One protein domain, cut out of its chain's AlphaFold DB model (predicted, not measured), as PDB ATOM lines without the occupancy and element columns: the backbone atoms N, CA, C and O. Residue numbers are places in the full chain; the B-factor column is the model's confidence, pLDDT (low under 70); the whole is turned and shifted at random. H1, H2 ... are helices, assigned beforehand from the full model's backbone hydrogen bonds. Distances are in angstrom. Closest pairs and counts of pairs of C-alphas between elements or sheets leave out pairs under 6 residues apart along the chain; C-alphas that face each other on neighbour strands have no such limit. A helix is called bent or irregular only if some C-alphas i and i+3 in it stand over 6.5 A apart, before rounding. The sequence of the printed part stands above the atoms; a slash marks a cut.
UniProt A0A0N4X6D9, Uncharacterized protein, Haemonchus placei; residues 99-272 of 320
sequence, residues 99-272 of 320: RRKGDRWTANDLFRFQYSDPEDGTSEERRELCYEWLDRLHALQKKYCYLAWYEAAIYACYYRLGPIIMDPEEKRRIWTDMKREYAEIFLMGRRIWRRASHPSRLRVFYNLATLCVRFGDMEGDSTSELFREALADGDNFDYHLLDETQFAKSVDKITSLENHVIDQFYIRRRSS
ATOM      1  N   ARG A  99     173.195 164.582 198.718       84.44
ATOM      2  CA  ARG A  99     174.030 165.276 197.728       84.44
ATOM      3  C   ARG A  99     175.399 165.649 198.279       84.44
ATOM      4  O   ARG A  99     176.407 165.365 197.643       84.44
ATOM      5  N   ARG A 100     175.462 166.199 199.496       86.94
ATOM      6  CA  ARG A 100     176.741 166.516 200.160       86.94
ATOM      7  C   ARG A 100     177.605 165.278 200.416       86.94
ATOM      8  O   ARG A 100     178.825 165.397 200.463       86.94
ATOM      9  N   LYS A 101     176.995 164.107 200.629       86.50
ATOM     10  CA  LYS A 101     177.727 162.841 200.784       86.50
ATOM     11  C   LYS A 101     178.175 162.248 199.446       86.50
ATOM     12  O   LYS A 101     179.163 161.513 199.439       86.50
ATOM     13  N   GLY A 102     177.480 162.558 198.351       84.81
ATOM     14  CA  GLY A 102     177.742 161.986 197.032       84.81
ATOM     15  C   GLY A 102     177.698 160.459 197.087       84.81
ATOM     16  O   GLY A 102     176.714 159.873 197.545       84.81
ATOM     17  N   ASP A 103     178.803 159.827 196.696       83.06
ATOM     18  CA  ASP A 103     178.945 158.366 196.668       83.06
ATOM     19  C   ASP A 103     179.239 157.747 198.042       83.06
ATOM     20  O   ASP A 103     179.121 156.539 198.222       83.06
ATOM     21  N   ARG A 104     179.563 158.557 199.060       88.00
ATOM     22  CA  ARG A 104     179.897 158.085 200.421       88.00
ATOM     23  C   ARG A 104     178.662 157.849 201.293       88.00
ATOM     24  O   ARG A 104     178.661 158.147 202.493       88.00
ATOM     25  N   TRP A 105     177.577 157.375 200.695       87.81
ATOM     26  CA  TRP A 105     176.380 156.990 201.431       87.81
ATOM     27  C   TRP A 105     176.576 155.613 202.074       87.81
ATOM     28  O   TRP A 105     177.360 154.783 201.622       87.81
ATOM     29  N   THR A 106     175.881 155.380 203.181       87.69
ATOM     30  CA  THR A 106     176.014 154.150 203.968       87.69
ATOM     31  C   THR A 106     174.684 153.414 204.056       87.69
ATOM     32  O   THR A 106     173.618 154.001 203.868       87.69
ATOM     33  N   ALA A 107     174.715 152.139 204.448       85.88
ATOM     34  CA  ALA A 107     173.490 151.400 204.758       85.88
ATOM     35  C   ALA A 107     172.640 152.102 205.836       85.88
ATOM     36  O   ALA A 107     171.418 152.033 205.793       85.88
ATOM     37  N   ASN A 108     173.270 152.825 206.773       88.00
ATOM     38  CA  ASN A 108     172.565 153.613 207.787       88.00
ATOM     39  C   ASN A 108     171.757 154.760 207.160       88.00
ATOM     40  O   ASN A 108     170.615 154.978 207.552       88.00
ATOM     41  N   ASP A 109     172.307 155.433 206.146       89.25
ATOM     42  CA  ASP A 109     171.585 156.480 205.415       89.25
ATOM     43  C   ASP A 109     170.324 155.922 204.745       89.25
ATOM     44  O   ASP A 109     169.267 156.551 204.812       89.25
ATOM     45  N   LEU A 110     170.414 154.719 204.169       88.56
ATOM     46  CA  LEU A 110     169.258 154.052 203.575       88.56
ATOM     47  C   LEU A 110     168.251 153.610 204.637       88.56
ATOM     48  O   LEU A 110     167.059 153.836 204.466       88.56
ATOM     49  N   PHE A 111     168.698 153.026 205.753       88.56
ATOM     50  CA  PHE A 111     167.791 152.662 206.844       88.56
ATOM     51  C   PHE A 111     167.059 153.885 207.386       88.56
ATOM     52  O   PHE A 111     165.855 153.828 207.628       88.56
ATOM     53  N   ARG A 112     167.757 155.014 207.527       88.94
ATOM     54  CA  ARG A 112     167.128 156.270 207.921       88.94
ATOM     55  C   ARG A 112     166.047 156.688 206.928       88.94
ATOM     56  O   ARG A 112     164.990 157.095 207.380       88.94
ATOM     57  N   PHE A 113     166.277 156.549 205.624       90.19
ATOM     58  CA  PHE A 113     165.251 156.793 204.605       90.19
ATOM     59  C   PHE A 113     164.080 155.798 204.682       90.19
ATOM     60  O   PHE A 113     162.926 156.196 204.598       90.19
ATOM     61  N   GLN A 114     164.345 154.505 204.881       89.94
ATOM     62  CA  GLN A 114     163.294 153.483 204.949       89.94
ATOM     63  C   GLN A 114     162.357 153.684 206.146       89.94
ATOM     64  O   GLN A 114     161.156 153.448 206.026       89.94
ATOM     65  N   TYR A 115     162.906 154.114 207.285       87.12
ATOM     66  CA  TYR A 115     162.181 154.273 208.546       87.12
ATOM     67  C   TYR A 115     161.836 155.726 208.896       87.12
ATOM     68  O   TYR A 115     161.252 155.961 209.953       87.12
ATOM     69  N   SER A 116     162.197 156.701 208.055       87.06
ATOM     70  CA  SER A 116     161.731 158.078 208.225       87.06
ATOM     71  C   SER A 116     160.251 158.191 207.885       87.06
ATOM     72  O   SER A 116     159.687 157.333 207.201       87.06
ATOM     73  N   ASP A 117     159.631 159.282 208.326       84.38
ATOM     74  CA  ASP A 117     158.271 159.619 207.925       84.38
ATOM     75  C   ASP A 117     158.187 159.758 206.381       84.38
ATOM     76  O   ASP A 117     159.014 160.458 205.783       84.38
ATOM     77  N   PRO A 118     157.278 159.034 205.696       81.38
ATOM     78  CA  PRO A 118     157.024 159.173 204.259       81.38
ATOM     79  C   PRO A 118     156.430 160.513 203.831       81.38
ATOM     80  O   PRO A 118     156.520 160.845 202.648       81.38
ATOM     81  N   GLU A 119     155.874 161.287 204.759       79.25
ATOM     82  CA  GLU A 119     155.234 162.571 204.465       79.25
ATOM     83  C   GLU A 119     156.111 163.789 204.803       79.25
ATOM     84  O   GLU A 119     155.678 164.922 204.611       79.25
ATOM     85  N   ASP A 120     157.353 163.577 205.251       80.88
ATOM     86  CA  ASP A 120     158.292 164.659 205.575       80.88
ATOM     87  C   ASP A 120     158.842 165.348 204.311       80.88
ATOM     88  O   ASP A 120     159.342 164.687 203.395       80.88
ATOM     89  N   GLY A 121     158.781 166.682 204.280       82.50
ATOM     90  CA  GLY A 121     159.202 167.518 203.147       82.50
ATOM     91  C   GLY A 121     158.119 167.777 202.089       82.50
ATOM     92  O   GLY A 121     156.992 167.278 202.152       82.50
ATOM     93  N   THR A 122     158.450 168.593 201.087       88.06
ATOM     94  CA  THR A 122     157.527 168.880 199.972       88.06
ATOM     95  C   THR A 122     157.341 167.653 199.069       88.06
ATOM     96  O   THR A 122     158.116 166.698 199.112       88.06
ATOM     97  N   SER A 123     156.294 167.630 198.237       88.06
ATOM     98  CA  SER A 123     156.099 166.549 197.254       88.06
ATOM     99  C   SER A 123     157.286 166.422 196.291       88.06
ATOM    100  O   SER A 123     157.710 165.310 195.982       88.06
ATOM    101  N   GLU A 124     157.857 167.548 195.861       90.00
ATOM    102  CA  GLU A 124     159.024 167.594 194.976       90.00
ATOM    103  C   GLU A 124     160.283 167.056 195.659       90.00
ATOM    104  O   GLU A 124     160.956 166.196 195.093       90.00
ATOM    105  N   GLU A 125     160.554 167.473 196.900       90.19
ATOM    106  CA  GLU A 125     161.673 166.948 197.690       90.19
ATOM    107  C   GLU A 125     161.522 165.438 197.911       90.19
ATOM    108  O   GLU A 125     162.458 164.663 197.742       90.19
ATOM    109  N   ARG A 126     160.321 164.961 198.231       91.12
ATOM    110  CA  ARG A 126     160.100 163.523 198.417       91.12
ATOM    111  C   ARG A 126     160.297 162.733 197.124       91.12
ATOM    112  O   ARG A 126     160.888 161.652 197.161       91.12
ATOM    113  N   ARG A 127     159.843 163.268 195.986       93.31
ATOM    114  CA  ARG A 127     160.037 162.662 194.659       93.31
ATOM    115  C   ARG A 127     161.516 162.576 194.304       93.31
ATOM    116  O   ARG A 127     161.998 161.496 193.974       93.31
ATOM    117  N   GLU A 128     162.235 163.686 194.421       93.19
ATOM    118  CA  GLU A 128     163.662 163.762 194.111       93.19
ATOM    119  C   GLU A 128     164.487 162.844 195.028       93.19
ATOM    120  O   GLU A 128     165.352 162.111 194.550       93.19
ATOM    121  N   LEU A 129     164.149 162.770 196.319       93.00
ATOM    122  CA  LEU A 129     164.794 161.868 197.271       93.00
ATOM    123  C   LEU A 129     164.635 160.397 196.866       93.00
ATOM    124  O   LEU A 129     165.576 159.611 196.983       93.00
ATOM    125  N   CYS A 130     163.441 160.014 196.411       94.81
ATOM    126  CA  CYS A 130     163.175 158.645 195.986       94.81
ATOM    127  C   CYS A 130     163.928 158.294 194.702       94.81
ATOM    128  O   CYS A 130     164.464 157.189 194.630       94.81
ATOM    129  N   TYR A 131     164.010 159.207 193.729       94.62
ATOM    130  CA  TYR A 131     164.798 158.992 192.512       94.62
ATOM    131  C   TYR A 131     166.287 158.851 192.800       94.62
ATOM    132  O   TYR A 131     166.904 157.885 192.368       94.62
ATOM    133  N   GLU A 132     166.836 159.735 193.630       93.38
ATOM    134  CA  GLU A 132     168.226 159.666 194.078       93.38
ATOM    135  C   GLU A 132     168.542 158.310 194.744       93.38
ATOM    136  O   GLU A 132     169.615 157.732 194.540       93.38
ATOM    137  N   TRP A 133     167.612 157.756 195.526       94.25
ATOM    138  CA  TRP A 133     167.774 156.409 196.074       94.25
ATOM    139  C   TRP A 133     167.613 155.302 195.035       94.25
ATOM    140  O   TRP A 133     168.400 154.359 195.064       94.25
ATOM    141  N   LEU A 134     166.640 155.400 194.126       95.25
ATOM    142  CA  LEU A 134     166.456 154.421 193.052       95.25
ATOM    143  C   LEU A 134     167.697 154.328 192.166       95.25
ATOM    144  O   LEU A 134     168.156 153.220 191.912       95.25
ATOM    145  N   ASP A 135     168.290 155.453 191.775       93.38
ATOM    146  CA  ASP A 135     169.505 155.479 190.956       93.38
ATOM    147  C   ASP A 135     170.660 154.753 191.653       93.38
ATOM    148  O   ASP A 135     171.309 153.876 191.074       93.38
ATOM    149  N   ARG A 136     170.870 155.043 192.944       92.62
ATOM    150  CA  ARG A 136     171.890 154.368 193.761       92.62
ATOM    151  C   ARG A 136     171.607 152.878 193.919       92.62
ATOM    152  O   ARG A 136     172.538 152.080 193.849       92.62
ATOM    153  N   LEU A 137     170.351 152.491 194.141       93.50
ATOM    154  CA  LEU A 137     169.951 151.094 194.307       93.50
ATOM    155  C   LEU A 137     170.100 150.314 192.998       93.50
ATOM    156  O   LEU A 137     170.676 149.230 193.015       93.50
ATOM    157  N   HIS A 138     169.661 150.864 191.869       92.56
ATOM    158  CA  HIS A 138     169.792 150.230 190.558       92.56
ATOM    159  C   HIS A 138     171.254 150.079 190.120       92.56
ATOM    160  O   HIS A 138     171.584 149.122 189.419       92.56
ATOM    161  N   ALA A 139     172.146 150.966 190.573       91.50
ATOM    162  CA  ALA A 139     173.585 150.824 190.367       91.50
ATOM    163  C   ALA A 139     174.203 149.660 191.171       91.50
ATOM    164  O   ALA A 139     175.278 149.164 190.821       91.50
ATOM    165  N   LEU A 140     173.547 149.187 192.240       89.69
ATOM    166  CA  LEU A 140     174.039 148.045 193.005       89.69
ATOM    167  C   LEU A 140     173.865 146.744 192.224       89.69
ATOM    168  O   LEU A 140     172.779 146.371 191.783       89.69
ATOM    169  N   GLN A 141     174.925 145.941 192.195       88.81
ATOM    170  CA  GLN A 141     174.796 144.558 191.765       88.81
ATOM    171  C   GLN A 141     173.938 143.782 192.775       88.81
ATOM    172  O   GLN A 141     174.310 143.631 193.941       88.81
ATOM    173  N   LYS A 142     172.805 143.235 192.336       89.88
ATOM    174  CA  LYS A 142     171.940 142.388 193.169       89.88
ATOM    175  C   LYS A 142     172.684 141.098 193.546       89.88
ATOM    176  O   LYS A 142     173.123 140.349 192.673       89.88
ATOM    177  N   LYS A 143     172.805 140.790 194.844       89.75
ATOM    178  CA  LYS A 143     173.330 139.500 195.331       89.75
ATOM    179  C   LYS A 143     172.314 138.816 196.231       89.75
ATOM    180  O   LYS A 143     171.552 139.446 196.958       89.75
ATOM    181  N   TYR A 144     172.353 137.489 196.215       87.75
ATOM    182  CA  TYR A 144     171.428 136.633 196.952       87.75
ATOM    183  C   TYR A 144     171.386 136.900 198.465       87.75
ATOM    184  O   TYR A 144     170.317 136.830 199.064       87.75
ATOM    185  N   CYS A 145     172.522 137.228 199.085       87.31
ATOM    186  CA  CYS A 145     172.631 137.394 200.537       87.31
ATOM    187  C   CYS A 145     171.895 138.623 201.097       87.31
ATOM    188  O   CYS A 145     171.553 138.618 202.276       87.31
ATOM    189  N   TYR A 146     171.608 139.637 200.277       89.31
ATOM    190  CA  TYR A 146     170.891 140.850 200.691       89.31
ATOM    191  C   TYR A 146     169.648 141.136 199.845       89.31
ATOM    192  O   TYR A 146     169.123 142.245 199.881       89.31
ATOM    193  N   LEU A 147     169.125 140.141 199.122       93.75
ATOM    194  CA  LEU A 147     167.968 140.333 198.242       93.75
ATOM    195  C   LEU A 147     166.730 140.862 198.988       93.75
ATOM    196  O   LEU A 147     166.056 141.751 198.489       93.75
ATOM    197  N   ALA A 148     166.455 140.363 200.200       92.31
ATOM    198  CA  ALA A 148     165.337 140.855 201.018       92.31
ATOM    199  C   ALA A 148     165.522 142.313 201.468       92.31
ATOM    200  O   ALA A 148     164.550 143.043 201.621       92.31
ATOM    201  N   TRP A 149     166.766 142.728 201.714       93.75
ATOM    202  CA  TRP A 149     167.073 144.107 202.085       93.75
ATOM    203  C   TRP A 149     166.939 145.039 200.879       93.75
ATOM    204  O   TRP A 149     166.319 146.092 200.995       93.75
ATOM    205  N   TYR A 150     167.449 144.604 199.724       95.06
ATOM    206  CA  TYR A 150     167.300 145.313 198.459       95.06
ATOM    207  C   TYR A 150     165.821 145.510 198.108       95.06
ATOM    208  O   TYR A 150     165.397 146.630 197.848       95.06
ATOM    209  N   GLU A 151     165.013 144.449 198.188       95.69
ATOM    210  CA  GLU A 151     163.575 144.536 197.927       95.69
ATOM    211  C   GLU A 151     162.873 145.505 198.881       95.69
ATOM    212  O   GLU A 151     162.099 146.344 198.431       95.69
ATOM    213  N   ALA A 152     163.195 145.469 200.176       94.56
ATOM    214  CA  ALA A 152     162.618 146.403 201.137       94.56
ATOM    215  C   ALA A 152     162.998 147.868 200.848       94.56
ATOM    216  O   ALA A 152     162.255 148.779 201.212       94.56
ATOM    217  N   ALA A 153     164.161 148.117 200.241       95.12
ATOM    218  CA  ALA A 153     164.593 149.454 199.841       95.12
ATOM    219  C   ALA A 153     163.859 149.930 198.585       95.12
ATOM    220  O   ALA A 153     163.296 151.024 198.586       95.12
ATOM    221  N   ILE A 154     163.782 149.069 197.570       96.81
ATOM    222  CA  ILE A 154     163.009 149.305 196.347       96.81
ATOM    223  C   ILE A 154     161.536 149.580 196.668       96.81
ATOM    224  O   ILE A 154     160.965 150.557 196.182       96.81
ATOM    225  N   TYR A 155     160.938 148.775 197.549       96.38
ATOM    226  CA  TYR A 155     159.581 148.983 198.039       96.38
ATOM    227  C   TYR A 155     159.400 150.378 198.647       96.38
ATOM    228  O   TYR A 155     158.454 151.077 198.296       96.38
ATOM    229  N   ALA A 156     160.312 150.809 199.528       95.50
ATOM    230  CA  ALA A 156     160.214 152.108 200.192       95.50
ATOM    231  C   ALA A 156     160.224 153.277 199.192       95.50
ATOM    232  O   ALA A 156     159.455 154.222 199.364       95.50
ATOM    233  N   CYS A 157     161.044 153.197 198.139       95.88
ATOM    234  CA  CYS A 157     161.073 154.191 197.066       95.88
ATOM    235  C   CYS A 157     159.742 154.244 196.306       95.88
ATOM    236  O   CYS A 157     159.106 155.296 196.239       95.88
ATOM    237  N   TYR A 158     159.282 153.114 195.764       96.00
ATOM    238  CA  TYR A 158     158.066 153.092 194.944       96.00
ATOM    239  C   TYR A 158     156.793 153.368 195.749       96.00
ATOM    240  O   TYR A 158     155.875 154.008 195.240       96.00
ATOM    241  N   TYR A 159     156.744 152.952 197.015       94.31
ATOM    242  CA  TYR A 159     155.611 153.219 197.900       94.31
ATOM    243  C   TYR A 159     155.411 154.721 198.142       94.31
ATOM    244  O   TYR A 159     154.274 155.199 198.165       94.31
ATOM    245  N   ARG A 160     156.520 155.458 198.299       93.81
ATOM    246  CA  ARG A 160     156.527 156.918 198.456       93.81
ATOM    247  C   ARG A 160     156.255 157.631 197.130       93.81
ATOM    248  O   ARG A 160     155.527 158.614 197.128       93.81
ATOM    249  N   LEU A 161     156.779 157.123 196.012       93.25
ATOM    250  CA  LEU A 161     156.581 157.728 194.688       93.25
ATOM    251  C   LEU A 161     155.147 157.609 194.166       93.25
ATOM    252  O   LEU A 161     154.631 158.581 193.625       93.25
ATOM    253  N   GLY A 162     154.496 156.453 194.322       90.38
ATOM    254  CA  GLY A 162     153.201 156.162 193.685       90.38
ATOM    255  C   GLY A 162     152.136 157.269 193.811       90.38
ATOM    256  O   GLY A 162     151.543 157.628 192.794       90.38
ATOM    257  N   PRO A 163     151.904 157.846 195.008       90.00
ATOM    258  CA  PRO A 163     150.944 158.940 195.210       90.00
ATOM    259  C   PRO A 163     151.416 160.319 194.738       90.00
ATOM    260  O   PRO A 163     150.590 161.209 194.571       90.00
ATOM    261  N   ILE A 164     152.727 160.527 194.593       91.38
ATOM    262  CA  ILE A 164     153.303 161.835 194.249       91.38
ATOM    263  C   ILE A 164     153.225 162.085 192.737       91.38
ATOM    264  O   ILE A 164     153.179 163.230 192.286       91.38
ATOM    265  N   ILE A 165     153.216 161.019 191.941       90.56
ATOM    266  CA  ILE A 165     153.288 161.105 190.486       90.56
ATOM    267  C   ILE A 165     151.885 161.219 189.909       90.56
ATOM    268  O   ILE A 165     151.116 160.257 189.893       90.56
ATOM    269  N   MET A 166     151.583 162.420 189.426       88.19
ATOM    270  CA  MET A 166     150.285 162.762 188.850       88.19
ATOM    271  C   MET A 166     150.239 162.547 187.337       88.19
ATOM    272  O   MET A 166     149.169 162.268 186.803       88.19
ATOM    273  N   ASP A 167     151.383 162.657 186.651       91.19
ATOM    274  CA  ASP A 167     151.455 162.458 185.204       91.19
ATOM    275  C   ASP A 167     151.229 160.975 184.843       91.19
ATOM    276  O   ASP A 167     151.986 160.109 185.301       91.19
ATOM    277  N   PRO A 168     150.201 160.644 184.037       89.12
ATOM    278  CA  PRO A 168     149.856 159.257 183.736       89.12
ATOM    279  C   PRO A 168     150.936 158.533 182.925       89.12
ATOM    280  O   PRO A 168     151.125 157.324 183.099       89.12
ATOM    281  N   GLU A 169     151.666 159.236 182.056       90.94
ATOM    282  CA  GLU A 169     152.738 158.626 181.272       90.94
ATOM    283  C   GLU A 169     153.950 158.277 182.135       90.94
ATOM    284  O   GLU A 169     154.441 157.146 182.078       90.94
ATOM    285  N   GLU A 170     154.419 159.217 182.955       91.88
ATOM    286  CA  GLU A 170     155.484 159.002 183.928       91.88
ATOM    287  C   GLU A 170     155.114 157.864 184.882       91.88
ATOM    288  O   GLU A 170     155.886 156.918 185.064       91.88
ATOM    289  N   LYS A 171     153.891 157.891 185.418       91.25
ATOM    290  CA  LYS A 171     153.383 156.847 186.308       91.25
ATOM    291  C   LYS A 171     153.410 155.471 185.642       91.25
ATOM    292  O   LYS A 171     153.835 154.499 186.265       91.25
ATOM    293  N   ARG A 172     153.046 155.380 184.357       90.38
ATOM    294  CA  ARG A 172     153.111 154.139 183.562       90.38
ATOM    295  C   ARG A 172     154.542 153.648 183.341       90.38
ATOM    296  O   ARG A 172     154.780 152.434 183.379       90.38
ATOM    297  N   ARG A 173     155.496 154.553 183.111       91.38
ATOM    298  CA  ARG A 173     156.922 154.201 182.967       91.38
ATOM    299  C   ARG A 173     157.464 153.618 184.268       91.38
ATOM    300  O   ARG A 173     157.970 152.502 184.272       91.38
ATOM    301  N   ILE A 174     157.225 154.299 185.380       92.88
ATOM    302  CA  ILE A 174     157.703 153.896 186.711       92.88
ATOM    303  C   ILE A 174     157.044 152.612 187.177       92.88
ATOM    304  O   ILE A 174     157.709 151.747 187.737       92.88
ATOM    305  N   TRP A 175     155.755 152.443 186.887       91.69
ATOM    306  CA  TRP A 175     155.063 151.182 187.104       91.69
ATOM    307  C   TRP A 175     155.721 150.029 186.334       91.69
ATOM    308  O   TRP A 175     155.934 148.941 186.872       91.69
ATOM    309  N   THR A 176     156.107 150.269 185.078       90.25
ATOM    310  CA  THR A 176     156.822 149.277 184.265       90.25
ATOM    311  C   THR A 176     158.196 148.942 184.858       90.25
ATOM    312  O   THR A 176     158.559 147.764 184.911       90.25
ATOM    313  N   ASP A 177     158.940 149.944 185.329       92.62
ATOM    314  CA  ASP A 177     160.256 149.754 185.953       92.62
ATOM    315  C   ASP A 177     160.150 149.015 187.290       92.62
ATOM    316  O   ASP A 177     160.887 148.060 187.536       92.62
ATOM    317  N   MET A 178     159.149 149.346 188.104       93.88
ATOM    318  CA  MET A 178     158.847 148.623 189.335       93.88
ATOM    319  C   MET A 178     158.534 147.146 189.051       93.88
ATOM    320  O   MET A 178     159.076 146.262 189.717       93.88
ATOM    321  N   LYS A 179     157.711 146.840 188.036       92.44
ATOM    322  CA  LYS A 179     157.393 145.444 187.676       92.44
ATOM    323  C   LYS A 179     158.628 144.686 187.208       92.44
ATOM    324  O   LYS A 179     158.774 143.510 187.534       92.44
ATOM    325  N   ARG A 180     159.523 145.351 186.475       91.94
ATOM    326  CA  ARG A 180     160.819 144.788 186.074       91.94
ATOM    327  C   ARG A 180     161.654 144.415 187.295       91.94
ATOM    328  O   ARG A 180     162.113 143.277 187.380       91.94
ATOM    329  N   GLU A 181     161.805 145.333 188.245       94.31
ATOM    330  CA  GLU A 181     162.563 145.079 189.473       94.31
ATOM    331  C   GLU A 181     161.968 143.908 190.268       94.31
ATOM    332  O   GLU A 181     162.686 142.980 190.644       94.31
ATOM    333  N   TYR A 182     160.644 143.871 190.446       94.88
ATOM    334  CA  TYR A 182     159.982 142.765 191.144       94.88
ATOM    335  C   TYR A 182     160.067 141.430 190.392       94.88
ATOM    336  O   TYR A 182     160.251 140.392 191.030       94.88
ATOM    337  N   ALA A 183     160.008 141.422 189.058       93.25
ATOM    338  CA  ALA A 183     160.207 140.207 188.267       93.25
ATOM    339  C   ALA A 183     161.612 139.615 188.483       93.25
ATOM    340  O   ALA A 183     161.755 138.408 188.707       93.25
ATOM    341  N   GLU A 184     162.651 140.455 188.487       93.44
ATOM    342  CA  GLU A 184     164.018 140.025 188.800       93.44
ATOM    343  C   GLU A 184     164.135 139.500 190.235       93.44
ATOM    344  O   GLU A 184     164.720 138.433 190.464       93.44
ATOM    345  N   ILE A 185     163.534 140.201 191.200       95.12
ATOM    346  CA  ILE A 185     163.519 139.787 192.606       95.12
ATOM    347  C   ILE A 185     162.806 138.441 192.769       95.12
ATOM    348  O   ILE A 185     163.327 137.582 193.479       95.12
ATOM    349  N   PHE A 186     161.677 138.191 192.100       94.00
ATOM    350  CA  PHE A 186     161.004 136.889 192.152       94.00
ATOM    351  C   PHE A 186     161.864 135.773 191.556       94.00
ATOM    352  O   PHE A 186     161.986 134.700 192.154       94.00
ATOM    353  N   LEU A 187     162.520 136.015 190.416       92.50
ATOM    354  CA  LEU A 187     163.409 135.034 189.788       92.50
ATOM    355  C   LEU A 187     164.608 134.682 190.676       92.50
ATOM    356  O   LEU A 187     164.944 133.503 190.836       92.50
ATOM    357  N   MET A 188     165.247 135.683 191.282       94.31
ATOM    358  CA  MET A 188     166.330 135.461 192.241       94.31
ATOM    359  C   MET A 188     165.808 134.800 193.523       94.31
ATOM    360  O   MET A 188     166.409 133.843 194.017       94.31
ATOM    361  N   GLY A 189     164.665 135.270 194.018       92.38
ATOM    362  CA  GLY A 189     163.984 134.812 195.219       92.38
ATOM    363  C   GLY A 189     163.635 133.333 195.152       92.38
ATOM    364  O   GLY A 189     163.935 132.611 196.090       92.38
ATOM    365  N   ARG A 190     163.130 132.818 194.026       91.06
ATOM    366  CA  ARG A 190     162.831 131.380 193.858       91.06
ATOM    367  C   ARG A 190     164.041 130.468 194.050       91.06
ATOM    368  O   ARG A 190     163.888 129.328 194.489       91.06
ATOM    369  N   ARG A 191     165.251 130.953 193.756       91.00
ATOM    370  CA  ARG A 191     166.486 130.171 193.924       91.00
ATOM    371  C   ARG A 191     166.881 130.032 195.396       91.00
ATOM    372  O   ARG A 191     167.358 128.968 195.796       91.00
ATOM    373  N   ILE A 192     166.660 131.081 196.193       93.25
ATOM    374  CA  ILE A 192     167.091 131.154 197.600       93.25
ATOM    375  C   ILE A 192     165.964 130.865 198.600       93.25
ATOM    376  O   ILE A 192     166.175 130.182 199.599       93.25
ATOM    377  N   TRP A 193     164.746 131.300 198.297       91.94
ATOM    378  CA  TRP A 193     163.502 131.104 199.039       91.94
ATOM    379  C   TRP A 193     162.625 130.093 198.299       91.94
ATOM    380  O   TRP A 193     161.556 130.400 197.770       91.94
ATOM    381  N   ARG A 194     163.122 128.854 198.231       84.81
ATOM    382  CA  ARG A 194     162.538 127.778 197.412       84.81
ATOM    383  C   ARG A 194     161.055 127.529 197.698       84.81
ATOM    384  O   ARG A 194     160.291 127.250 196.783       84.81
ATOM    385  N   ARG A 195     160.653 127.626 198.967       82.56
ATOM    386  CA  ARG A 195     159.259 127.445 199.393       82.56
ATOM    387  C   ARG A 195     158.489 128.745 199.196       82.56
ATOM    388  O   ARG A 195     158.955 129.792 199.636       82.56
ATOM    389  N   ALA A 196     157.305 128.668 198.594       79.69
ATOM    390  CA  ALA A 196     156.405 129.815 198.467       79.69
ATOM    391  C   ALA A 196     156.033 130.412 199.835       79.69
ATOM    392  O   ALA A 196     155.991 131.624 199.987       79.69
ATOM    393  N   SER A 197     155.910 129.563 200.859       80.00
ATOM    394  CA  SER A 197     155.649 129.959 202.247       80.00
ATOM    395  C   SER A 197     156.846 130.567 202.987       80.00
ATOM    396  O   SER A 197     156.772 130.828 204.187       80.00
ATOM    397  N   HIS A 198     157.985 130.769 202.318       84.88
ATOM    398  CA  HIS A 198     159.134 131.396 202.955       84.88
ATOM    399  C   HIS A 198     158.809 132.862 203.310       84.88
ATOM    400  O   HIS A 198     158.421 133.613 202.413       84.88
ATOM    401  N   PRO A 199     159.054 133.325 204.554       85.44
ATOM    402  CA  PRO A 199     158.624 134.652 205.007       85.44
ATOM    403  C   PRO A 199     159.086 135.806 204.113       85.44
ATOM    404  O   PRO A 199     158.309 136.696 203.796       85.44
ATOM    405  N   SER A 200     160.341 135.782 203.651       89.12
ATOM    406  CA  SER A 200     160.849 136.825 202.749       89.12
ATOM    407  C   SER A 200     160.140 136.836 201.397       89.12
ATOM    408  O   SER A 200     159.887 137.911 200.876       89.12
ATOM    409  N   ARG A 201     159.786 135.668 200.844       89.56
ATOM    410  CA  ARG A 201     159.091 135.576 199.554       89.56
ATOM    411  C   ARG A 201     157.657 136.083 199.673       89.56
ATOM    412  O   ARG A 201     157.237 136.890 198.854       89.56
ATOM    413  N   LEU A 202     156.967 135.688 200.744       86.31
ATOM    414  CA  LEU A 202     155.647 136.216 201.088       86.31
ATOM    415  C   LEU A 202     155.675 137.735 201.285       86.31
ATOM    416  O   LEU A 202     154.775 138.427 200.828       86.31
ATOM    417  N   ARG A 203     156.732 138.268 201.910       89.50
ATOM    418  CA  ARG A 203     156.905 139.715 202.074       89.50
ATOM    419  C   ARG A 203     157.070 140.439 200.739       89.50
ATOM    420  O   ARG A 203     156.390 141.437 200.542       89.50
ATOM    421  N   VAL A 204     157.909 139.937 199.828       92.75
ATOM    422  CA  VAL A 204     158.045 140.510 198.472       92.75
ATOM    423  C   VAL A 204     156.692 140.535 197.764       92.75
ATOM    424  O   VAL A 204     156.307 141.543 197.180       92.75
ATOM    425  N   PHE A 205     155.949 139.433 197.851       88.94
ATOM    426  CA  PHE A 205     154.619 139.332 197.265       88.94
ATOM    427  C   PHE A 205     153.643 140.361 197.858       88.94
ATOM    428  O   PHE A 205     152.992 141.096 197.120       88.94
ATOM    429  N   TYR A 206     153.580 140.454 199.187       87.06
ATOM    430  CA  TYR A 206     152.735 141.415 199.895       87.06
ATOM    431  C   TYR A 206     153.086 142.870 199.550       87.06
ATOM    432  O   TYR A 206     152.203 143.696 199.314       87.06
ATOM    433  N   ASN A 207     154.380 143.182 199.491       92.31
ATOM    434  CA  ASN A 207     154.874 144.503 199.130       92.31
ATOM    435  C   ASN A 207     154.443 144.884 197.709       92.31
ATOM    436  O   ASN A 207     153.898 145.970 197.521       92.31
ATOM    437  N   LEU A 208     154.594 143.981 196.735       91.44
ATOM    438  CA  LEU A 208     154.109 144.212 195.374       91.44
ATOM    439  C   LEU A 208     152.594 144.428 195.337       91.44
ATOM    440  O   LEU A 208     152.133 145.384 194.722       91.44
ATOM    441  N   ALA A 209     151.826 143.591 196.034       87.19
ATOM    442  CA  ALA A 209     150.375 143.733 196.103       87.19
ATOM    443  C   ALA A 209     149.964 145.101 196.681       87.19
ATOM    444  O   ALA A 209     149.051 145.759 196.187       87.19
ATOM    445  N   THR A 210     150.697 145.573 197.691       87.88
ATOM    446  CA  THR A 210     150.507 146.910 198.262       87.88
ATOM    447  C   THR A 210     150.833 148.005 197.244       87.88
ATOM    448  O   THR A 210     150.105 148.994 197.153       87.88
ATOM    449  N   LEU A 211     151.894 147.839 196.449       90.44
ATOM    450  CA  LEU A 211     152.249 148.779 195.384       90.44
ATOM    451  C   LEU A 211     151.197 148.810 194.268       90.44
ATOM    452  O   LEU A 211     150.879 149.901 193.807       90.44
ATOM    453  N   CYS A 212     150.596 147.673 193.897       87.94
ATOM    454  CA  CYS A 212     149.460 147.631 192.965       87.94
ATOM    455  C   CYS A 212     148.317 148.539 193.438       87.94
ATOM    456  O   CYS A 212     147.809 149.364 192.684       87.94
ATOM    457  N   VAL A 213     147.947 148.440 194.720       84.12
ATOM    458  CA  VAL A 213     146.908 149.302 195.307       84.12
ATOM    459  C   VAL A 213     147.347 150.767 195.320       84.12
ATOM    460  O   VAL A 213     146.544 151.654 195.043       84.12
ATOM    461  N   ARG A 214     148.623 151.036 195.624       87.25
ATOM    462  CA  ARG A 214     149.160 152.397 195.773       87.25
ATOM    463  C   ARG A 214     149.289 153.144 194.446       87.25
ATOM    464  O   ARG A 214     149.002 154.337 194.405       87.25
ATOM    465  N   PHE A 215     149.713 152.467 193.379       85.81
ATOM    466  CA  PHE A 215     149.719 153.029 192.025       85.81
ATOM    467  C   PHE A 215     148.300 153.111 191.452       85.81
ATOM    468  O   PHE A 215     148.025 154.000 190.646       85.81
ATOM    469  N   GLY A 216     147.378 152.284 191.942       77.62
ATOM    470  CA  GLY A 216     145.986 152.288 191.526       77.62
ATOM    471  C   GLY A 216     145.780 151.519 190.228       77.62
ATOM    472  O   GLY A 216     146.568 150.642 189.863       77.62
ATOM    473  N   ASP A 217     144.674 151.825 189.563       73.81
ATOM    474  CA  ASP A 217     144.324 151.197 188.300       73.81
ATOM    475  C   ASP A 217     145.083 151.868 187.152       73.81
ATOM    476  O   ASP A 217     145.018 153.088 186.978       73.81
ATOM    477  N   MET A 218     145.863 151.081 186.419       81.25
ATOM    478  CA  MET A 218     146.673 151.552 185.301       81.25
ATOM    479  C   MET A 218     146.002 151.078 184.017       81.25
ATOM    480  O   MET A 218     145.852 149.877 183.811       81.25
ATOM    481  N   GLU A 219     145.632 152.008 183.133       75.62
ATOM    482  CA  GLU A 219     144.933 151.668 181.889       75.62
ATOM    483  C   GLU A 219     145.657 150.567 181.097       75.62
ATOM    484  O   GLU A 219     146.833 150.702 180.738       75.62
ATOM    485  N   GLY A 220     144.928 149.485 180.810       76.25
ATOM    486  CA  GLY A 220     145.426 148.341 180.046       76.25
ATOM    487  C   GLY A 220     146.350 147.394 180.821       76.25
ATOM    488  O   GLY A 220     147.010 146.565 180.193       76.25
ATOM    489  N   ASP A 221     146.424 147.497 182.151       81.69
ATOM    490  CA  ASP A 221     147.221 146.615 183.001       81.69
ATOM    491  C   ASP A 221     146.368 145.875 184.040       81.69
ATOM    492  O   ASP A 221     146.000 146.417 185.079       81.69
ATOM    493  N   SER A 222     146.138 144.585 183.801       84.00
ATOM    494  CA  SER A 222     145.332 143.735 184.682       84.00
ATOM    495  C   SER A 222     146.040 143.294 185.969       84.00
ATOM    496  O   SER A 222     145.451 142.580 186.780       84.00
ATOM    497  N   THR A 223     147.301 143.687 186.205       85.31
ATOM    498  CA  THR A 223     148.044 143.252 187.403       85.31
ATOM    499  C   THR A 223     147.323 143.695 188.673       85.31
ATOM    500  O   THR A 223     147.115 142.890 189.579       85.31
ATOM    501  N   SER A 224     146.918 144.966 188.743       78.75
ATOM    502  CA  SER A 224     146.254 145.516 189.928       78.75
ATOM    503  C   SER A 224     144.897 144.862 190.191       78.75
ATOM    504  O   SER A 224     144.562 144.610 191.349       78.75
ATOM    505  N   GLU A 225     144.143 144.547 189.136       81.25
ATOM    506  CA  GLU A 225     142.859 143.843 189.220       81.25
ATOM    507  C   GLU A 225     143.042 142.422 189.759       81.25
ATOM    508  O   GLU A 225     142.432 142.063 190.764       81.25
ATOM    509  N   LEU A 226     143.970 141.653 189.180       81.31
ATOM    510  CA  LEU A 226     144.252 140.277 189.594       81.31
ATOM    511  C   LEU A 226     144.708 140.189 191.053       81.31
ATOM    512  O   LEU A 226     144.296 139.289 191.786       81.31
ATOM    513  N   PHE A 227     145.546 141.127 191.505       80.00
ATOM    514  CA  PHE A 227     145.924 141.202 192.915       80.00
ATOM    515  C   PHE A 227     144.738 141.591 193.801       80.00
ATOM    516  O   PHE A 227     144.569 140.999 194.863       80.00
ATOM    517  N   ARG A 228     143.891 142.537 193.382       73.94
ATOM    518  CA  ARG A 228     142.705 142.945 194.149       73.94
ATOM    519  C   ARG A 228     141.719 141.791 194.317       73.94
ATOM    520  O   ARG A 228     141.305 141.523 195.441       73.94
ATOM    521  N   GLU A 229     141.393 141.084 193.240       75.94
ATOM    522  CA  GLU A 229     140.553 139.881 193.273       75.94
ATOM    523  C   GLU A 229     141.172 138.793 194.152       75.94
ATOM    524  O   GLU A 229     140.483 138.118 194.920       75.94
ATOM    525  N   ALA A 230     142.495 138.639 194.087       70.12
ATOM    526  CA  ALA A 230     143.184 137.653 194.893       70.12
ATOM    527  C   ALA A 230     143.197 137.981 196.388       70.12
ATOM    528  O   ALA A 230     143.069 137.064 197.196       70.12
ATOM    529  N   LEU A 231     143.346 139.257 196.748       65.69
ATOM    530  CA  LEU A 231     143.366 139.732 198.131       65.69
ATOM    531  C   LEU A 231     141.966 139.852 198.755       65.69
ATOM    532  O   LEU A 231     141.847 139.726 199.968       65.69
ATOM    533  N   ALA A 232     140.922 140.108 197.958       65.75
ATOM    534  CA  ALA A 232     139.537 140.215 198.437       65.75
ATOM    535  C   ALA A 232     138.977 138.884 198.967       65.75
ATOM    536  O   ALA A 232     138.010 138.854 199.725       65.75
ATOM    537  N   ASP A 233     139.596 137.781 198.569       66.25
ATOM    538  CA  ASP A 233     139.299 136.442 199.045       66.25
ATOM    539  C   ASP A 233     139.913 136.259 200.450       66.25
ATOM    540  O   ASP A 233     141.121 136.055 200.613       66.25
ATOM    541  N   GLY A 234     139.051 136.452 201.460       57.53
ATOM    542  CA  GLY A 234     139.385 136.643 202.878       57.53
ATOM    543  C   GLY A 234     140.096 135.474 203.560       57.53
ATOM    544  O   GLY A 234     140.667 135.656 204.634       57.53
ATOM    545  N   ASP A 235     140.138 134.313 202.913       61.31
ATOM    546  CA  ASP A 235     140.829 133.130 203.411       61.31
ATOM    547  C   ASP A 235     142.345 133.186 203.129       61.31
ATOM    548  O   ASP A 235     143.137 132.558 203.818       61.31
ATOM    549  N   ASN A 236     142.821 133.979 202.162       55.97
ATOM    550  CA  ASN A 236     144.156 133.774 201.573       55.97
ATOM    551  C   ASN A 236     145.383 134.041 202.468       55.97
ATOM    552  O   ASN A 236     146.477 133.586 202.119       55.97
ATOM    553  N   PHE A 237     145.244 134.749 203.596       56.22
ATOM    554  CA  PHE A 237     146.391 135.160 204.428       56.22
ATOM    555  C   PHE A 237     146.290 134.801 205.912       56.22
ATOM    556  O   PHE A 237     147.244 135.062 206.650       56.22
ATOM    557  N   ASP A 238     145.199 134.176 206.364       58.38
ATOM    558  CA  ASP A 238     145.094 133.729 207.754       58.38
ATOM    559  C   ASP A 238     145.543 132.272 207.908       58.38
ATOM    560  O   ASP A 238     144.758 131.326 207.912       58.38
ATOM    561  N   TYR A 239     146.850 132.084 208.088       54.25
ATOM    562  CA  TYR A 239     147.456 130.768 208.318       54.25
ATOM    563  C   TYR A 239     146.929 130.035 209.565       54.25
ATOM    564  O   TYR A 239     147.223 128.852 209.731       54.25
ATOM    565  N   HIS A 240     146.206 130.715 210.462       57.78
ATOM    566  CA  HIS A 240     145.576 130.099 211.627       57.78
ATOM    567  C   HIS A 240     144.139 129.630 211.361       57.78
ATOM    568  O   HIS A 240     143.632 128.825 212.144       57.78
ATOM    569  N   LEU A 241     143.514 130.095 210.274       58.56
ATOM    570  CA  LEU A 241     142.169 129.704 209.841       58.56
ATOM    571  C   LEU A 241     142.167 128.794 208.605       58.56
ATOM    572  O   LEU A 241     141.191 128.080 208.398       58.56
ATOM    573  N   LEU A 242     143.242 128.792 207.811       65.62
ATOM    574  CA  LEU A 242     143.339 127.970 206.606       65.62
ATOM    575  C   LEU A 242     143.568 126.488 206.919       65.62
ATOM    576  O   LEU A 242     144.531 126.129 207.601       65.62
ATOM    577  N   ASP A 243     142.743 125.615 206.339       76.19
ATOM    578  CA  ASP A 243     143.044 124.186 206.280       76.19
ATOM    579  C   ASP A 243     144.224 123.893 205.324       76.19
ATOM    580  O   ASP A 243     144.663 124.747 204.545       76.19
ATOM    581  N   GLU A 244     144.769 122.670 205.369       78.06
ATOM    582  CA  GLU A 244     145.920 122.281 204.533       78.06
ATOM    583  C   GLU A 244     145.656 122.451 203.026       78.06
ATOM    584  O   GLU A 244     146.560 122.810 202.266       78.06
ATOM    585  N   THR A 245     144.418 122.221 202.583       79.88
ATOM    586  CA  THR A 245     144.027 122.330 201.174       79.88
ATOM    587  C   THR A 245     143.882 123.784 200.737       79.88
ATOM    588  O   THR A 245     144.317 124.140 199.643       79.88
ATOM    589  N   GLN A 246     143.326 124.643 201.587       72.94
ATOM    590  CA  GLN A 246     143.197 126.074 201.346       72.94
ATOM    591  C   GLN A 246     144.565 126.760 201.376       72.94
ATOM    592  O   GLN A 246     144.848 127.602 200.527       72.94
ATOM    593  N   PHE A 247     145.460 126.336 202.271       77.25
ATOM    594  CA  PHE A 247     146.850 126.783 202.273       77.25
ATOM    595  C   PHE A 247     147.594 126.388 200.990       77.25
ATOM    596  O   PHE A 247     148.329 127.195 200.421       77.25
ATOM    597  N   ALA A 248     147.403 125.160 200.496       79.69
ATOM    598  CA  ALA A 248     147.987 124.746 199.221       79.69
ATOM    599  C   ALA A 248     147.453 125.601 198.055       79.69
ATOM    600  O   ALA A 248     148.234 126.104 197.248       79.69
ATOM    601  N   LYS A 249     146.137 125.854 198.023       79.25
ATOM    602  CA  LYS A 249     145.503 126.718 197.015       79.25
ATOM    603  C   LYS A 249     146.019 128.159 197.064       79.25
ATOM    604  O   LYS A 249     146.280 128.737 196.010       79.25
ATOM    605  N   SER A 250     146.204 128.740 198.252       76.94
ATOM    606  CA  SER A 250     146.724 130.109 198.378       76.94
ATOM    607  C   SER A 250     148.178 130.205 197.906       76.94
ATOM    608  O   SER A 250     148.549 131.153 197.212       76.94
ATOM    609  N   VAL A 251     148.991 129.177 198.170       81.88
ATOM    610  CA  VAL A 251     150.359 129.056 197.641       81.88
ATOM    611  C   VAL A 251     150.389 128.983 196.109       81.88
ATOM    612  O   VAL A 251     151.219 129.653 195.479       81.88
ATOM    613  N   ASP A 252     149.496 128.204 195.498       83.56
ATOM    614  CA  ASP A 252     149.398 128.100 194.037       83.56
ATOM    615  C   ASP A 252     148.977 129.436 193.414       83.56
ATOM    616  O   ASP A 252     149.560 129.879 192.421       83.56
ATOM    617  N   LYS A 253     148.033 130.139 194.050       81.00
ATOM    618  CA  LYS A 253     147.570 131.472 193.638       81.00
ATOM    619  C   LYS A 253     148.687 132.516 193.703       81.00
ATOM    620  O   LYS A 253     148.911 133.225 192.723       81.00
ATOM    621  N   ILE A 254     149.444 132.554 194.806       83.81
ATOM    622  CA  ILE A 254     150.645 133.399 194.948       83.81
ATOM    623  C   ILE A 254     151.618 133.111 193.803       83.81
ATOM    624  O   ILE A 254     152.082 134.026 193.127       83.81
ATOM    625  N   THR A 255     151.891 131.832 193.539       87.25
ATOM    626  CA  THR A 255     152.819 131.422 192.478       87.25
ATOM    627  C   THR A 255     152.325 131.841 191.088       87.25
ATOM    628  O   THR A 255     153.131 132.272 190.261       87.25
ATOM    629  N   SER A 256     151.018 131.752 190.834       87.94
ATOM    630  CA  SER A 256     150.384 132.191 189.588       87.94
ATOM    631  C   SER A 256     150.536 133.698 189.364       87.94
ATOM    632  O   SER A 256     150.995 134.122 188.305       87.94
ATOM    633  N   LEU A 257     150.255 134.512 190.383       88.06
ATOM    634  CA  LEU A 257     150.397 135.971 190.318       88.06
ATOM    635  C   LEU A 257     151.857 136.413 190.154       88.06
ATOM    636  O   LEU A 257     152.152 137.299 189.356       88.06
ATOM    637  N   GLU A 258     152.792 135.762 190.852       89.69
ATOM    638  CA  GLU A 258     154.225 135.985 190.630       89.69
ATOM    639  C   GLU A 258     154.620 135.692 189.174       89.69
ATOM    640  O   GLU A 258     155.341 136.474 188.554       89.69
ATOM    641  N   ASN A 259     154.162 134.559 188.623       90.56
ATOM    642  CA  ASN A 259     154.425 134.194 187.229       90.56
ATOM    643  C   ASN A 259     153.827 135.214 186.269       90.56
ATOM    644  O   ASN A 259     154.504 135.607 185.331       90.56
ATOM    645  N   HIS A 260     152.612 135.690 186.534       89.50
ATOM    646  CA  HIS A 260     151.964 136.700 185.711       89.50
ATOM    647  C   HIS A 260     152.813 137.971 185.587       89.50
ATOM    648  O   HIS A 260     153.027 138.468 184.483       89.50
ATOM    649  N   VAL A 261     153.360 138.466 186.699       88.69
ATOM    650  CA  VAL A 261     154.224 139.659 186.709       88.69
ATOM    651  C   VAL A 261     155.517 139.411 185.928       88.69
ATOM    652  O   VAL A 261     155.935 140.255 185.131       88.69
ATOM    653  N   ILE A 262     156.133 138.239 186.111       89.56
ATOM    654  CA  ILE A 262     157.311 137.817 185.340       89.56
ATOM    655  C   ILE A 262     156.973 137.771 183.840       89.56
ATOM    656  O   ILE A 262     157.695 138.341 183.023       89.56
ATOM    657  N   ASP A 263     155.865 137.140 183.466       87.06
ATOM    658  CA  ASP A 263     155.462 136.956 182.076       87.06
ATOM    659  C   ASP A 263     155.129 138.285 181.406       87.06
ATOM    660  O   ASP A 263     155.646 138.557 180.325       87.06
ATOM    661  N   GLN A 264     154.357 139.165 182.050       81.62
ATOM    662  CA  GLN A 264     154.088 140.506 181.527       81.62
ATOM    663  C   GLN A 264     155.381 141.281 181.229       81.62
ATOM    664  O   GLN A 264     155.463 142.006 180.230       81.62
ATOM    665  N   PHE A 265     156.409 141.111 182.064       77.81
ATOM    666  CA  PHE A 265     157.719 141.703 181.825       77.81
ATOM    667  C   PHE A 265     158.436 141.073 180.611       77.81
ATOM    668  O   PHE A 265     158.969 141.795 179.764       77.81
ATOM    669  N   TYR A 266     158.428 139.744 180.466       72.94
ATOM    670  CA  TYR A 266     159.140 139.054 179.379       72.94
ATOM    671  C   TYR A 266     158.380 138.976 178.043       72.94
ATOM    672  O   TYR A 266     159.025 138.837 176.999       72.94
ATOM    673  N   ILE A 267     157.054 139.130 178.019       65.81
ATOM    674  CA  ILE A 267     156.251 139.212 176.785       65.81
ATOM    675  C   ILE A 267     156.709 140.411 175.941       65.81
ATOM    676  O   ILE A 267     156.919 140.262 174.737       65.81
ATOM    677  N   ARG A 268     157.013 141.557 176.572       52.69
ATOM    678  CA  ARG A 268     157.600 142.725 175.885       52.69
ATOM    679  C   ARG A 268     159.010 142.477 175.339       52.69
ATOM    680  O   ARG A 268     159.438 143.151 174.412       52.69
ATOM    681  N   ARG A 269     159.741 141.492 175.870       47.91
ATOM    682  CA  ARG A 269     161.079 141.126 175.377       47.91
ATOM    683  C   ARG A 269     161.015 140.243 174.127       47.91
ATOM    684  O   ARG A 269     161.929 140.297 173.309       47.91
ATOM    685  N   ARG A 270     159.942 139.459 173.957       46.34
ATOM    686  CA  ARG A 270     159.708 138.660 172.740       46.34
ATOM    687  C   ARG A 270     159.187 139.496 171.571       46.34
ATOM    688  O   ARG A 270     159.523 139.177 170.439       46.34
ATOM    689  N   SER A 271     158.443 140.573 171.815       45.19
ATOM    690  CA  SER A 271     157.978 141.462 170.741       45.19
ATOM    691  C   SER A 271     159.057 142.418 170.203       45.19
ATOM    692  O   SER A 271     158.929 142.889 169.080       45.19
ATOM    693  N   SER A 272     160.148 142.657 170.943       46.75
ATOM    694  CA  SER A 272     161.300 143.464 170.481       46.75
ATOM    695  C   SER A 272     162.500 142.633 170.002       46.75
ATOM    696  O   SER A 272     163.519 143.187 169.596       46.75
TER     697      SER A 272
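AT A GLANCE: This is residues 99 to 272 of the 320 residues of an uncharacterized protein of Haemonchus placei (UniProt A0A0N4X6D9). The longest helix, H7, folds back on H6 as a hairpin, and this pair crosses a three-helix core at a steep slant, H7 over H4 and H6 over H5. The core is an up-and-down bundle of H3, H4 and H5, each running against the one before it, with their centres in a triangle; on its other side H2 packs along H3 and short H1 reaches H3 with its end, while residues 267 to 272 stick out. The printed part has 174 residues with seven named helices, H1 to H7 in chain order, and no named strand: all helix. It is compact, with a radius of gyration of the C-alphas of 16.9 A, yet elongated, spanning 55 by 35 by 35 A.

IN THESE COORDINATES: Find C-alpha 244 at (145.920, 122.281, 204.533); from there H7, residues 244 to 271, runs 40.7 A to C-alpha 271 at (157.978, 141.462, 170.741). H7 has a kink of 31 degrees near residue 265; it is neither bent nor irregular, but only just: C-alphas 265 and 268 are 6.0 A apart. Before it comes H6, residues 223 to 232. In the bundle look for H4, residues 168 to 192, 35.8 A; H3, residues 144 to 161, 25.9 A; and H5, residues 199 to 215, 24.2 A. H3 is irregular, with C-alphas 145 and 148 8.1 A apart. H2, residues 123 to 139, measures 24.5 A, and H1, residues 107 to 115, begins at C-alpha 107 (173.490, 151.400, 204.758).

HOW THE PARTS SIT: Start at H7, whose residues 258 to 265 touch H4 at a steep tilt of 58 degrees; the closest C-alphas, Ala 183 and Ile 262, are 4.8 A apart. H6 and H7 form a hairpin at 7 degrees, closest at Thr 223 and Val 261, 7.2 A. H6 touches H5 at a steep tilt of 67 degrees, closest at Cys 212 and Ser 224, 4.9 A. H3 is the hub: it touches H5, closest at Tyr 159 and Leu 211, 6.1 A, and forms a hairpin with H4 at 19 degrees. H2 and H3 form another hairpin, closest at Cys 130 and Cys 157, 5.0 A. H1 and H3 only just touch, with 3 pairs of C-alphas within 8 A. Each O i to N i+4 pair is within hydrogen-bond range in H1, H2, H5 and H6, against 12 of 14 in H3, 19 of 21 in H4 and 22 of 24 in H7.

THE WHOLE: Look to Arg 100 and Thr 245 for the C-alphas farthest apart, 55.0 A. The printed part has no cut; the link from H6 to H7, 11 residues, is long. Confidence is under 70 at residues 231 to 242 and 267 to 272.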